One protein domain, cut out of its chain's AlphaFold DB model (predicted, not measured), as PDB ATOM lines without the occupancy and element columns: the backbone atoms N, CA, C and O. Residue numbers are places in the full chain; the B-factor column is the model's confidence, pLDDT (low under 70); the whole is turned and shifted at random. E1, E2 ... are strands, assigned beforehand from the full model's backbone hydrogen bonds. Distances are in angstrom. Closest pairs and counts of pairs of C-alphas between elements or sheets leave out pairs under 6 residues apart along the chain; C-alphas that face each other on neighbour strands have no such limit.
ATOM      1  N   ARG A 183     -22.801 -12.897-138.155       78.75
ATOM      2  CA  ARG A 183     -22.895 -11.446-138.389       78.75
ATOM      3  C   ARG A 183     -24.210 -10.879-137.860       78.75
ATOM      4  O   ARG A 183     -25.154 -11.611-137.576       78.75
ATOM      5  N   VAL A 184     -24.291  -9.550-137.778       84.12
ATOM      6  CA  VAL A 184     -25.578  -8.848-137.681       84.12
ATOM      7  C   VAL A 184     -26.246  -8.893-139.053       84.12
ATOM      8  O   VAL A 184     -25.799  -8.224-139.983       84.12
ATOM      9  N   ILE A 185     -27.312  -9.678-139.176       81.88
ATOM     10  CA  ILE A 185     -27.999  -9.933-140.455       81.88
ATOM     11  C   ILE A 185     -29.151  -8.959-140.672       81.88
ATOM     12  O   ILE A 185     -29.517  -8.627-141.801       81.88
ATOM     13  N   LYS A 186     -29.746  -8.483-139.579       85.81
ATOM     14  CA  LYS A 186     -30.884  -7.573-139.629       85.81
ATOM     15  C   LYS A 186     -30.943  -6.707-138.384       85.81
ATOM     16  O   LYS A 186     -30.691  -7.171-137.279       85.81
ATOM     17  N   THR A 187     -31.384  -5.473-138.564       91.06
ATOM     18  CA  THR A 187     -31.758  -4.577-137.470       91.06
ATOM     19  C   THR A 187     -33.277  -4.497-137.391       91.06
ATOM     20  O   THR A 187     -33.953  -4.407-138.421       91.06
ATOM     21  N   LYS A 188     -33.832  -4.537-136.181       87.56
ATOM     22  CA  LYS A 188     -35.274  -4.487-135.954       87.56
ATOM     23  C   LYS A 188     -35.633  -3.471-134.877       87.56
ATOM     24  O   LYS A 188     -35.123  -3.525-133.762       87.56
ATOM     25  N   SER A 189     -36.525  -2.551-135.227       92.44
ATOM     26  CA  SER A 189     -37.029  -1.533-134.307       92.44
ATOM     27  C   SER A 189     -37.976  -2.128-133.272       92.44
ATOM     28  O   SER A 189     -38.707  -3.082-133.562       92.44
ATOM     29  N   CYS A 190     -37.979  -1.538-132.077       90.31
ATOM     30  CA  CYS A 190     -39.016  -1.783-131.087       90.31
ATOM     31  C   CYS A 190     -40.356  -1.273-131.636       90.31
ATOM     32  O   CYS A 190     -40.420  -0.186-132.208       90.31
ATOM     33  N   ILE A 191     -41.420  -2.067-131.504       92.81
ATOM     34  CA  ILE A 191     -42.752  -1.694-132.005       92.81
ATOM     35  C   ILE A 191     -43.644  -1.134-130.900       92.81
ATOM     36  O   ILE A 191     -44.632  -0.461-131.192       92.81
ATOM     37  N   LYS A 192     -43.323  -1.426-129.635       91.44
ATOM     38  CA  LYS A 192     -44.127  -1.011-128.491       91.44
ATOM     39  C   LYS A 192     -43.301  -0.983-127.207       91.44
ATOM     40  O   LYS A 192     -42.606  -1.944-126.889       91.44
ATOM     41  N   VAL A 193     -43.473   0.089-126.435       91.44
ATOM     42  CA  VAL A 193     -42.991   0.213-125.054       91.44
ATOM     43  C   VAL A 193     -44.199   0.317-124.130       91.44
ATOM     44  O   VAL A 193     -45.122   1.086-124.403       91.44
ATOM     45  N   PHE A 194     -44.237  -0.474-123.060       90.38
ATOM     46  CA  PHE A 194     -45.333  -0.451-122.088       90.38
ATOM     47  C   PHE A 194     -44.859  -0.841-120.686       90.38
ATOM     48  O   PHE A 194     -43.727  -1.283-120.511       90.38
ATOM     49  N   GLN A 195     -45.715  -0.648-119.682       90.50
ATOM     50  CA  GLN A 195     -45.428  -1.035-118.301       90.50
ATOM     51  C   GLN A 195     -46.083  -2.380-117.973       90.50
ATOM     52  O   GLN A 195     -47.235  -2.611-118.345       90.50
ATOM     53  N   SER A 196     -45.361  -3.246-117.267       88.81
ATOM     54  CA  SER A 196     -45.897  -4.473-116.680       88.81
ATOM     55  C   SER A 196     -46.858  -4.162-115.529       88.81
ATOM     56  O   SER A 196     -46.996  -3.010-115.097       88.81
ATOM     57  N   LYS A 197     -47.506  -5.195-114.983       88.69
ATOM     58  CA  LYS A 197     -48.432  -5.044-113.851       88.69
ATOM     59  C   LYS A 197     -47.768  -4.435-112.611       88.69
ATOM     60  O   LYS A 197     -48.413  -3.688-111.877       88.69
ATOM     61  N   THR A 198     -46.490  -4.725-112.384       88.06
ATOM     62  CA  THR A 198     -45.681  -4.158-111.292       88.06
ATOM     63  C   THR A 198     -44.982  -2.843-111.661       88.06
ATOM     64  O   THR A 198     -44.200  -2.322-110.865       88.06
ATOM     65  N   GLY A 199     -45.279  -2.269-112.832       87.25
ATOM     66  CA  GLY A 199     -44.727  -0.988-113.278       87.25
ATOM     67  C   GLY A 199     -43.306  -1.082-113.839       87.25
ATOM     68  O   GLY A 199     -42.555  -0.113-113.744       87.25
ATOM     69  N   LYS A 200     -42.906  -2.249-114.364       88.06
ATOM     70  CA  LYS A 200     -41.617  -2.437-115.045       88.06
ATOM     71  C   LYS A 200     -41.725  -2.101-116.521       88.06
ATOM     72  O   LYS A 200     -42.709  -2.459-117.156       88.06
ATOM     73  N   THR A 201     -40.698  -1.473-117.093       90.19
ATOM     74  CA  THR A 201     -40.734  -1.101-118.512       90.19
ATOM     75  C   THR A 201     -40.374  -2.290-119.397       90.19
ATOM     76  O   THR A 201     -39.313  -2.897-119.230       90.19
ATOM     77  N   ILE A 202     -41.253  -2.593-120.351       89.25
ATOM     78  CA  ILE A 202     -41.157  -3.713-121.288       89.25
ATOM     79  C   ILE A 202     -41.017  -3.183-122.713       89.25
ATOM     80  O   ILE A 202     -41.750  -2.279-123.126       89.25
ATOM     81  N   LEU A 203     -40.093  -3.786-123.460       90.25
ATOM     82  CA  LEU A 203     -39.883  -3.547-124.884       90.25
ATOM     83  C   LEU A 203     -40.401  -4.743-125.675       90.25
ATOM     84  O   LEU A 203     -39.937  -5.864-125.477       90.25
ATOM     85  N   ASP A 204     -41.318  -4.497-126.601       90.31
ATOM     86  CA  ASP A 204     -41.813  -5.511-127.523       90.31
ATOM     87  C   ASP A 204     -41.314  -5.212-128.939       90.31
ATOM     88  O   ASP A 204     -41.532  -4.132-129.499       90.31
ATOM     89  N   PHE A 205     -40.607  -6.182-129.513       90.62
ATOM     90  CA  PHE A 205     -40.126  -6.141-130.891       90.62
ATOM     91  C   PHE A 205     -41.104  -6.848-131.850       90.62
ATOM     92  O   PHE A 205     -40.975  -6.718-133.064       90.62
ATOM     93  N   GLY A 206     -42.106  -7.580-131.363       87.50
ATOM     94  CA  GLY A 206     -43.102  -8.286-132.175       87.50
ATOM     95  C   GLY A 206     -42.555  -9.513-132.906       87.50
ATOM     96  O   GLY A 206     -43.090  -9.907-133.937       87.50
ATOM     97  N   GLN A 207     -41.424 -10.053-132.451       87.12
ATOM     98  CA  GLN A 207     -40.790 -11.268-132.964       87.12
ATOM     99  C   GLN A 207     -39.859 -11.806-131.876       87.12
ATOM    100  O   GLN A 207     -39.078 -11.030-131.326       87.12
ATOM    101  N   ASN A 208     -39.903 -13.111-131.610       86.81
ATOM    102  CA  ASN A 208     -38.861 -13.780-130.833       86.81
ATOM    103  C   ASN A 208     -37.600 -13.906-131.712       86.81
ATOM    104  O   ASN A 208     -37.692 -14.403-132.838       86.81
ATOM    105  N   LEU A 209     -36.464 -13.371-131.259       84.00
ATOM    106  CA  LEU A 209     -35.241 -13.148-132.045       84.00
ATOM    107  C   LEU A 209     -34.012 -13.627-131.270       84.00
ATOM    108  O   LEU A 209     -34.017 -13.638-130.043       84.00
ATOM    109  N   VAL A 210     -32.928 -13.915-131.992       84.62
ATOM    110  CA  VAL A 210     -31.607 -14.190-131.413       84.62
ATOM    111  C   VAL A 210     -30.652 -13.053-131.775       84.62
ATOM    112  O   VAL A 210     -30.585 -12.643-132.936       84.62
ATOM    113  N   GLY A 211     -29.935 -12.523-130.783       85.25
ATOM    114  CA  GLY A 211     -28.937 -11.475-130.965       85.25
ATOM    115  C   GLY A 211     -28.805 -10.564-129.748       85.25
ATOM    116  O   GLY A 211     -28.920 -11.034-128.619       85.25
ATOM    117  N   LYS A 212     -28.547  -9.271-129.970       86.94
ATOM    118  CA  LYS A 212     -28.303  -8.296-128.892       86.94
ATOM    119  C   LYS A 212     -29.010  -6.969-129.123       86.94
ATOM    120  O   LYS A 212     -29.424  -6.662-130.239       86.94
ATOM    121  N   LEU A 213     -29.135  -6.164-128.072       89.12
ATOM    122  CA  LEU A 213     -29.659  -4.807-128.186       89.12
ATOM    123  C   LEU A 213     -28.568  -3.828-128.626       89.12
ATOM    124  O   LEU A 213     -27.398  -3.963-128.280       89.12
ATOM    125  N   PHE A 214     -28.985  -2.812-129.370       89.50
ATOM    126  CA  PHE A 214     -28.200  -1.634-129.691       89.50
ATOM    127  C   PHE A 214     -28.922  -0.405-129.153       89.50
ATOM    128  O   PHE A 214     -29.998  -0.039-129.635       89.50
ATOM    129  N   VAL A 215     -28.328   0.212-128.136       89.00
ATOM    130  CA  VAL A 215     -28.805   1.464-127.546       89.00
ATOM    131  C   VAL A 215     -28.178   2.609-128.334       89.00
ATOM    132  O   VAL A 215     -26.962   2.776-128.301       89.00
ATOM    133  N   LYS A 216     -28.986   3.384-129.066       85.44
ATOM    134  CA  LYS A 216     -28.466   4.438-129.958       85.44
ATOM    135  C   LYS A 216     -27.790   5.567-129.188       85.44
ATOM    136  O   LYS A 216     -26.742   6.059-129.590       85.44
ATOM    137  N   SER A 217     -28.429   6.002-128.108       77.88
ATOM    138  CA  SER A 217     -27.917   7.041-127.222       77.88
ATOM    139  C   SER A 217     -28.634   6.971-125.886       77.88
ATOM    140  O   SER A 217     -29.858   6.864-125.848       77.88
ATOM    141  N   VAL A 218     -27.889   7.097-124.795       83.88
ATOM    142  CA  VAL A 218     -28.453   7.247-123.456       83.88
ATOM    143  C   VAL A 218     -27.550   8.152-122.629       83.88
ATOM    144  O   VAL A 218     -26.330   8.085-122.742       83.88
ATOM    145  N   HIS A 219     -28.149   9.026-121.823       82.75
ATOM    146  CA  HIS A 219     -27.415   9.934-120.943       82.75
ATOM    147  C   HIS A 219     -27.597   9.483-119.499       82.75
ATOM    148  O   HIS A 219     -28.699   9.567-118.957       82.75
ATOM    149  N   LEU A 220     -26.515   9.013-118.883       85.19
ATOM    150  CA  LEU A 220     -26.515   8.524-117.510       85.19
ATOM    151  C   LEU A 220     -25.847   9.520-116.573       85.19
ATOM    152  O   LEU A 220     -24.805  10.093-116.888       85.19
ATOM    153  N   GLN A 221     -26.445   9.712-115.399       86.56
ATOM    154  CA  GLN A 221     -25.764  10.401-114.308       86.56
ATOM    155  C   GLN A 221     -24.684   9.489-113.716       86.56
ATOM    156  O   GLN A 221     -24.779   8.262-113.775       86.56
ATOM    157  N   LYS A 222     -23.650  10.078-113.108       86.81
ATOM    158  CA  LYS A 222     -22.564   9.301-112.496       86.81
ATOM    159  C   LYS A 222     -23.119   8.331-111.443       86.81
ATOM    160  O   LYS A 222     -23.772   8.757-110.496       86.81
ATOM    161  N   GLY A 223     -22.803   7.044-111.597       84.94
ATOM    162  CA  GLY A 223     -23.256   5.972-110.701       84.94
ATOM    163  C   GLY A 223     -24.654   5.423-111.008       84.94
ATOM    164  O   GLY A 223     -25.124   4.562-110.273       84.94
ATOM    165  N   GLN A 224     -25.315   5.901-112.065       89.38
ATOM    166  CA  GLN A 224     -26.572   5.334-112.545       89.38
ATOM    167  C   GLN A 224     -26.308   4.062-113.364       89.38
ATOM    168  O   GLN A 224     -25.404   4.034-114.196       89.38
ATOM    169  N   GLU A 225     -27.132   3.039-113.153       90.25
ATOM    170  CA  GLU A 225     -27.096   1.770-113.884       90.25
ATOM    171  C   GLU A 225     -28.368   1.616-114.725       90.25
ATOM    172  O   GLU A 225     -29.460   1.969-114.271       90.25
ATOM    173  N   ILE A 226     -28.226   1.063-115.933       90.31
ATOM    174  CA  ILE A 226     -29.348   0.503-116.689       90.31
ATOM    175  C   ILE A 226     -29.153  -0.999-116.774       90.31
ATOM    176  O   ILE A 226     -28.127  -1.469-117.262       90.31
ATOM    177  N   THR A 227     -30.173  -1.746-116.368       89.56
ATOM    178  CA  THR A 227     -30.193  -3.193-116.557       89.56
ATOM    179  C   THR A 227     -31.134  -3.531-117.705       89.56
ATOM    180  O   THR A 227     -32.328  -3.232-117.635       89.56
ATOM    181  N   PHE A 228     -30.596  -4.199-118.725       88.00
ATOM    182  CA  PHE A 228     -31.376  -4.943-119.708       88.00
ATOM    183  C   PHE A 228     -31.340  -6.413-119.349       88.00
ATOM    184  O   PHE A 228     -30.325  -6.966-118.926       88.00
ATOM    185  N   ARG A 229     -32.456  -7.073-119.550       85.81
ATOM    186  CA  ARG A 229     -32.594  -8.509-119.380       85.81
ATOM    187  C   ARG A 229     -33.305  -8.995-120.700       85.81
ATOM    188  O   ARG A 229     -33.991  -8.162-121.280       85.81
ATOM    189  N   HIS A 230     -33.215 -10.263-121.193       84.06
ATOM    190  CA  HIS A 230     -33.883 -10.839-122.422       84.06
ATOM    191  C   HIS A 230     -34.821 -12.098-122.362       84.06
ATOM    192  O   HIS A 230     -34.394 -13.154-121.920       84.06
ATOM    193  N   ALA A 231     -36.108 -12.037-122.783       85.06
ATOM    194  CA  ALA A 231     -37.117 -13.105-122.571       85.06
ATOM    195  C   ALA A 231     -37.962 -13.417-123.805       85.06
ATOM    196  O   ALA A 231     -38.269 -12.513-124.577       85.06
ATOM    197  N   GLU A 232     -38.399 -14.675-123.926       83.50
ATOM    198  CA  GLU A 232     -39.182 -15.146-125.077       83.50
ATOM    199  C   GLU A 232     -40.684 -14.845-124.968       83.50
ATOM    200  O   GLU A 232     -41.346 -14.646-125.987       83.50
ATOM    201  N   VAL A 233     -41.241 -14.844-123.748       86.75
ATOM    202  CA  VAL A 233     -42.691 -14.743-123.506       86.75
ATOM    203  C   VAL A 233     -43.029 -13.909-122.270       86.75
ATOM    204  O   VAL A 233     -42.190 -13.686-121.397       86.75
ATOM    205  N   MET A 234     -44.293 -13.494-122.183       85.81
ATOM    206  CA  MET A 234     -44.911 -12.931-120.979       85.81
ATOM    207  C   MET A 234     -45.723 -14.017-120.251       85.81
ATOM    208  O   MET A 234     -46.343 -14.861-120.896       85.81
ATOM    209  N   GLU A 235     -45.769 -13.973-118.920       84.06
ATOM    210  CA  GLU A 235     -46.622 -14.807-118.068       84.06
ATOM    211  C   GLU A 235     -47.197 -13.947-116.929       84.06
ATOM    212  O   GLU A 235     -46.462 -13.244-116.240       84.06
ATOM    213  N   ASN A 236     -48.518 -13.993-116.720       83.94
ATOM    214  CA  ASN A 236     -49.222 -13.205-115.692       83.94
ATOM    215  C   ASN A 236     -48.953 -11.680-115.755       83.94
ATOM    216  O   ASN A 236     -48.819 -11.036-114.713       83.94
ATOM    217  N   ASP A 237     -48.882 -11.114-116.967       82.00
ATOM    218  CA  ASP A 237     -48.559  -9.698-117.241       82.00
ATOM    219  C   ASP A 237     -47.157  -9.249-116.779       82.00
ATOM    220  O   ASP A 237     -46.880  -8.052-116.670       82.00
ATOM    221  N   GLU A 238     -46.262 -10.210-116.551       84.25
ATOM    222  CA  GLU A 238     -44.835 -10.025-116.285       84.25
ATOM    223  C   GLU A 238     -44.011 -10.865-117.272       84.25
ATOM    224  O   GLU A 238     -44.556 -11.627-118.070       84.25
ATOM    225  N   LEU A 239     -42.686 -10.737-117.254       79.50
ATOM    226  CA  LEU A 239     -41.823 -11.538-118.128       79.50
ATOM    227  C   LEU A 239     -41.765 -12.992-117.648       79.50
ATOM    228  O   LEU A 239     -41.521 -13.265-116.473       79.50
ATOM    229  N   GLY A 240     -41.947 -13.933-118.574       75.56
ATOM    230  CA  GLY A 240     -41.821 -15.363-118.315       75.56
ATOM    231  C   GLY A 240     -40.353 -15.760-118.209       75.56
ATOM    232  O   GLY A 240     -39.709 -16.056-119.213       75.56
ATOM    233  N   THR A 241     -39.808 -15.763-116.994       74.62
ATOM    234  CA  THR A 241     -38.370 -15.988-116.764       74.62
ATOM    235  C   THR A 241     -37.994 -17.457-116.603       74.62
ATOM    236  O   THR A 241     -36.879 -17.844-116.931       74.62
ATOM    237  N   ARG A 242     -38.923 -18.309-116.152       77.06
ATOM    238  CA  ARG A 242     -38.652 -19.733-115.892       77.06
ATOM    239  C   ARG A 242     -38.122 -20.515-117.116       77.06
ATOM    240  O   ARG A 242     -37.181 -21.282-116.923       77.06
ATOM    241  N   PRO A 243     -38.661 -20.351-118.345       70.62
ATOM    242  CA  PRO A 243     -38.118 -20.979-119.562       70.62
ATOM    243  C   PRO A 243     -36.648 -20.676-119.854       70.62
ATOM    244  O   PRO A 243     -35.948 -21.504-120.430       70.62
ATOM    245  N   LEU A 244     -36.171 -19.498-119.438       56.16
ATOM    246  CA  LEU A 244     -34.819 -19.014-119.727       56.16
ATOM    247  C   LEU A 244     -33.750 -19.689-118.864       56.16
ATOM    248  O   LEU A 244     -32.560 -19.494-119.102       56.16
ATOM    249  N   ARG A 245     -34.163 -20.503-117.880       62.78
ATOM    250  CA  ARG A 245     -33.284 -21.142-116.895       62.78
ATOM    251  C   ARG A 245     -32.409 -20.088-116.208       62.78
ATOM    252  O   ARG A 245     -32.942 -19.286-115.447       62.78
ATOM    253  N   ASP A 246     -31.110 -20.084-116.484       46.69
ATOM    254  CA  ASP A 246     -30.136 -19.186-115.860       46.69
ATOM    255  C   ASP A 246     -29.935 -17.874-116.657       46.69
ATOM    256  O   ASP A 246     -29.332 -16.932-116.148       46.69
ATOM    257  N   ALA A 247     -30.483 -17.760-117.877       41.88
ATOM    258  CA  ALA A 247     -30.340 -16.572-118.726       41.88
ATOM    259  C   ALA A 247     -31.270 -15.409-118.300       41.88
ATOM    260  O   ALA A 247     -32.404 -15.604-117.853       41.88
ATOM    261  N   LYS A 248     -30.813 -14.157-118.451       44.81
ATOM    262  CA  LYS A 248     -31.540 -12.930-118.020       44.81
ATOM    263  C   LYS A 248     -32.564 -12.445-119.092       44.81
ATOM    264  O   LYS A 248     -32.240 -12.597-120.258       44.81
ATOM    265  N   TYR A 249     -33.705 -11.788-118.707       53.06
ATOM    266  CA  TYR A 249     -35.077 -11.537-119.350       53.06
ATOM    267  C   TYR A 249     -35.645 -10.095-119.808       53.06
ATOM    268  O   TYR A 249     -35.590  -9.193-119.018       53.06
ATOM    269  N   VAL A 250     -36.246  -9.786-120.995       52.38
ATOM    270  CA  VAL A 250     -36.836  -8.478-121.553       52.38
ATOM    271  C   VAL A 250     -37.248  -7.299-120.661       52.38
ATOM    272  O   VAL A 250     -38.353  -6.817-120.881       52.38
ATOM    273  N   GLN A 251     -36.449  -6.764-119.741       69.25
ATOM    274  CA  GLN A 251     -36.855  -5.666-118.853       69.25
ATOM    275  C   GLN A 251     -35.828  -4.546-118.852       69.25
ATOM    276  O   GLN A 251     -34.635  -4.829-118.762       69.25
ATOM    277  N   VAL A 252     -36.300  -3.298-118.883       75.88
ATOM    278  CA  VAL A 252     -35.457  -2.116-118.673       75.88
ATOM    279  C   VAL A 252     -35.708  -1.566-117.275       75.88
ATOM    280  O   VAL A 252     -36.808  -1.106-116.964       75.88
ATOM    281  N   ASP A 253     -34.677  -1.588-116.435       78.88
ATOM    282  CA  ASP A 253     -34.655  -0.887-115.150       78.88
ATOM    283  C   ASP A 253     -33.618   0.246-115.199       78.88
ATOM    284  O   ASP A 253     -32.562   0.097-115.808       78.88
ATOM    285  N   GLY A 254     -33.909   1.376-114.546       79.50
ATOM    286  CA  GLY A 254     -32.943   2.472-114.369       79.50
ATOM    287  C   GLY A 254     -32.829   3.470-115.530       79.50
ATOM    288  O   GLY A 254     -31.984   4.364-115.478       79.50
ATOM    289  N   TRP A 255     -33.684   3.374-116.555       82.88
ATOM    290  CA  TRP A 255     -33.671   4.310-117.685       82.88
ATOM    291  C   TRP A 255     -34.063   5.748-117.268       82.88
ATOM    292  O   TRP A 255     -35.059   5.928-116.558       82.88
ATOM    293  N   PRO A 256     -33.325   6.791-117.699       80.12
ATOM    294  CA  PRO A 256     -33.597   8.182-117.321       80.12
ATOM    295  C   PRO A 256     -34.886   8.742-117.955       80.12
ATOM    296  O   PRO A 256     -35.269   8.373-119.057       80.12
ATOM    297  N   GLY A 257     -35.546   9.700-117.295       74.88
ATOM    298  CA  GLY A 257     -36.584  10.523-117.942       74.88
ATOM    299  C   GLY A 257     -37.927   9.840-118.246       74.88
ATOM    300  O   GLY A 257     -38.665  10.338-119.088       74.88
ATOM    301  N   GLY A 258     -38.275   8.744-117.558       75.00
ATOM    302  CA  GLY A 258     -39.603   8.107-117.654       75.00
ATOM    303  C   GLY A 258     -39.684   6.858-118.541       75.00
ATOM    304  O   GLY A 258     -40.755   6.262-118.632       75.00
ATOM    305  N   GLY A 259     -38.566   6.434-119.138       83.62
ATOM    306  CA  GLY A 259     -38.448   5.215-119.949       83.62
ATOM    307  C   GLY A 259     -37.978   5.493-121.385       83.62
ATOM    308  O   GLY A 259     -38.028   6.641-121.828       83.62
ATOM    309  N   PRO A 260     -37.477   4.473-122.107       89.31
ATOM    310  CA  PRO A 260     -37.080   4.614-123.504       89.31
ATOM    311  C   PRO A 260     -38.297   4.805-124.414       89.31
ATOM    312  O   PRO A 260     -39.382   4.280-124.157       89.31
ATOM    313  N   SER A 261     -38.096   5.507-125.522       89.62
ATOM    314  CA  SER A 261     -38.978   5.467-126.685       89.62
ATOM    315  C   SER A 261     -38.686   4.238-127.554       89.62
ATOM    316  O   SER A 261     -37.666   3.561-127.406       89.62
ATOM    317  N   THR A 262     -39.566   3.961-128.518       88.62
ATOM    318  CA  THR A 262     -39.366   2.890-129.510       88.62
ATOM    319  C   THR A 262     -38.152   3.117-130.418       88.62
ATOM    320  O   THR A 262     -37.666   2.165-131.028       88.62
ATOM    321  N   ASP A 263     -37.654   4.353-130.511       89.56
ATOM    322  CA  ASP A 263     -36.543   4.717-131.392       89.56
ATOM    323  C   ASP A 263     -35.175   4.644-130.713       89.56
ATOM    324  O   ASP A 263     -34.163   4.601-131.419       89.56
ATOM    325  N   ASP A 264     -35.122   4.594-129.381       90.25
ATOM    326  CA  ASP A 264     -33.867   4.629-128.619       90.25
ATOM    327  C   ASP A 264     -33.095   3.306-128.684       90.25
ATOM    328  O   ASP A 264     -31.867   3.284-128.550       90.25
ATOM    329  N   ILE A 265     -33.811   2.197-128.897       90.69
ATOM    330  CA  ILE A 265     -33.274   0.840-128.798       90.69
ATOM    331  C   ILE A 265     -33.668   0.023-130.027       90.69
ATOM    332  O   ILE A 265     -34.835  -0.058-130.415       90.69
ATOM    333  N   LEU A 266     -32.674  -0.632-130.618       91.06
ATOM    334  CA  LEU A 266     -32.833  -1.561-131.729       91.06
ATOM    335  C   LEU A 266     -32.430  -2.970-131.291       91.06
ATOM    336  O   LEU A 266     -31.494  -3.133-130.515       91.06
ATOM    337  N   ALA A 267     -33.087  -3.993-131.830       87.81
ATOM    338  CA  ALA A 267     -32.599  -5.365-131.766       87.81
ATOM    339  C   ALA A 267     -31.712  -5.640-132.987       87.81
ATOM    340  O   ALA A 267     -32.134  -5.448-134.131       87.81
ATOM    341  N   LEU A 268     -30.487  -6.092-132.745       87.31
ATOM    342  CA  LEU A 268     -29.580  -6.615-133.757       87.31
ATOM    343  C   LEU A 268     -29.775  -8.126-133.819       87.31
ATOM    344  O   LEU A 268     -29.474  -8.824-132.855       87.31
ATOM    345  N   VAL A 269     -30.292  -8.623-134.938       84.88
ATOM    346  CA  VAL A 269     -30.467 -10.055-135.197       84.88
ATOM    347  C   VAL A 269     -29.130 -10.633-135.634       84.88
ATOM    348  O   VAL A 269     -28.547 -10.158-136.613       84.88
ATOM    349  N   VAL A 270     -28.655 -11.641-134.907       80.31
ATOM    350  CA  VAL A 270     -27.312 -12.204-135.063       80.31
ATOM    351  C   VAL A 270     -27.404 -13.707-135.281       80.31
ATOM    352  O   VAL A 270     -27.934 -14.429-134.441       80.31
ATOM    353  N   HIS A 271     -26.877 -14.168-136.409       80.12
ATOM    354  CA  HIS A 271     -26.685 -15.584-136.719       80.12
ATOM    355  C   HIS A 271     -25.641 -15.725-137.834       80.12
ATOM    356  O   HIS A 271     -25.134 -14.728-138.356       80.12
ATOM    357  N   THR A 272     -25.296 -16.960-138.190       77.94
ATOM    358  CA  THR A 272     -24.407 -17.258-139.318       77.94
ATOM    359  C   THR A 272     -24.936 -16.641-140.614       77.94
ATOM    360  O   THR A 272     -26.122 -16.796-140.910       77.94
ATOM    361  N   ASP A 273     -24.092 -15.921-141.362       79.31
ATOM    362  CA  ASP A 273     -24.478 -15.158-142.565       79.31
ATOM    363  C   ASP A 273     -24.705 -16.056-143.785       79.31
ATOM    364  O   ASP A 273     -23.958 -16.049-144.762       79.31
TER     365      ASP A 273
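What this domain is: This is residues 183 to 273 of the 711 residues of the protein "Alpha-L-rhamnosidase" of Colletotrichum salicis (UniProt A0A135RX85). With little regular structure, the domain is two small three-stranded sheets, E1-E6-E4 and E2-E3-E5, joined where E1 runs on into E2 at 68 degrees, plus long loops; residues 227 to 228 pair with E5. The 91 printed residues hold six named strands, E1 to E6, and no named helix: all strand, 31 residues in named elements, both sheets antiparallel. It is compact, radius of gyration of the C-alphas 13.3 A, spanning 38 by 31 by 24 A.

Where its parts are: E6, residues 265 to 272, is 22.7 A long, ending at C-alpha (-24.407, -17.258, -139.318). E1, 183 to 189, is 17.7 A, beginning at (-22.895, -11.446, -138.389); E4, 211 to 215, is 13.4 A. E2 is 192 to 195, E3 201 to 204, E5 251 to 253.

How they stand to each other: Inner strand E6 pairs with E1 (N 188 and O 267, 2.8 A) and E4 (N 214 and O 266, 2.8 A). E2 and E3 form a hairpin (N 202 and O 194, 2.8 A); E3 pairs with E5 (N 252 and O 201, 3.1 A).

The domain as a whole: The printed part has no cut. Links E4 to E5, 35 residues, and E5 to E6, 11, are long. Residues 244 to 251 have pLDDT under 70.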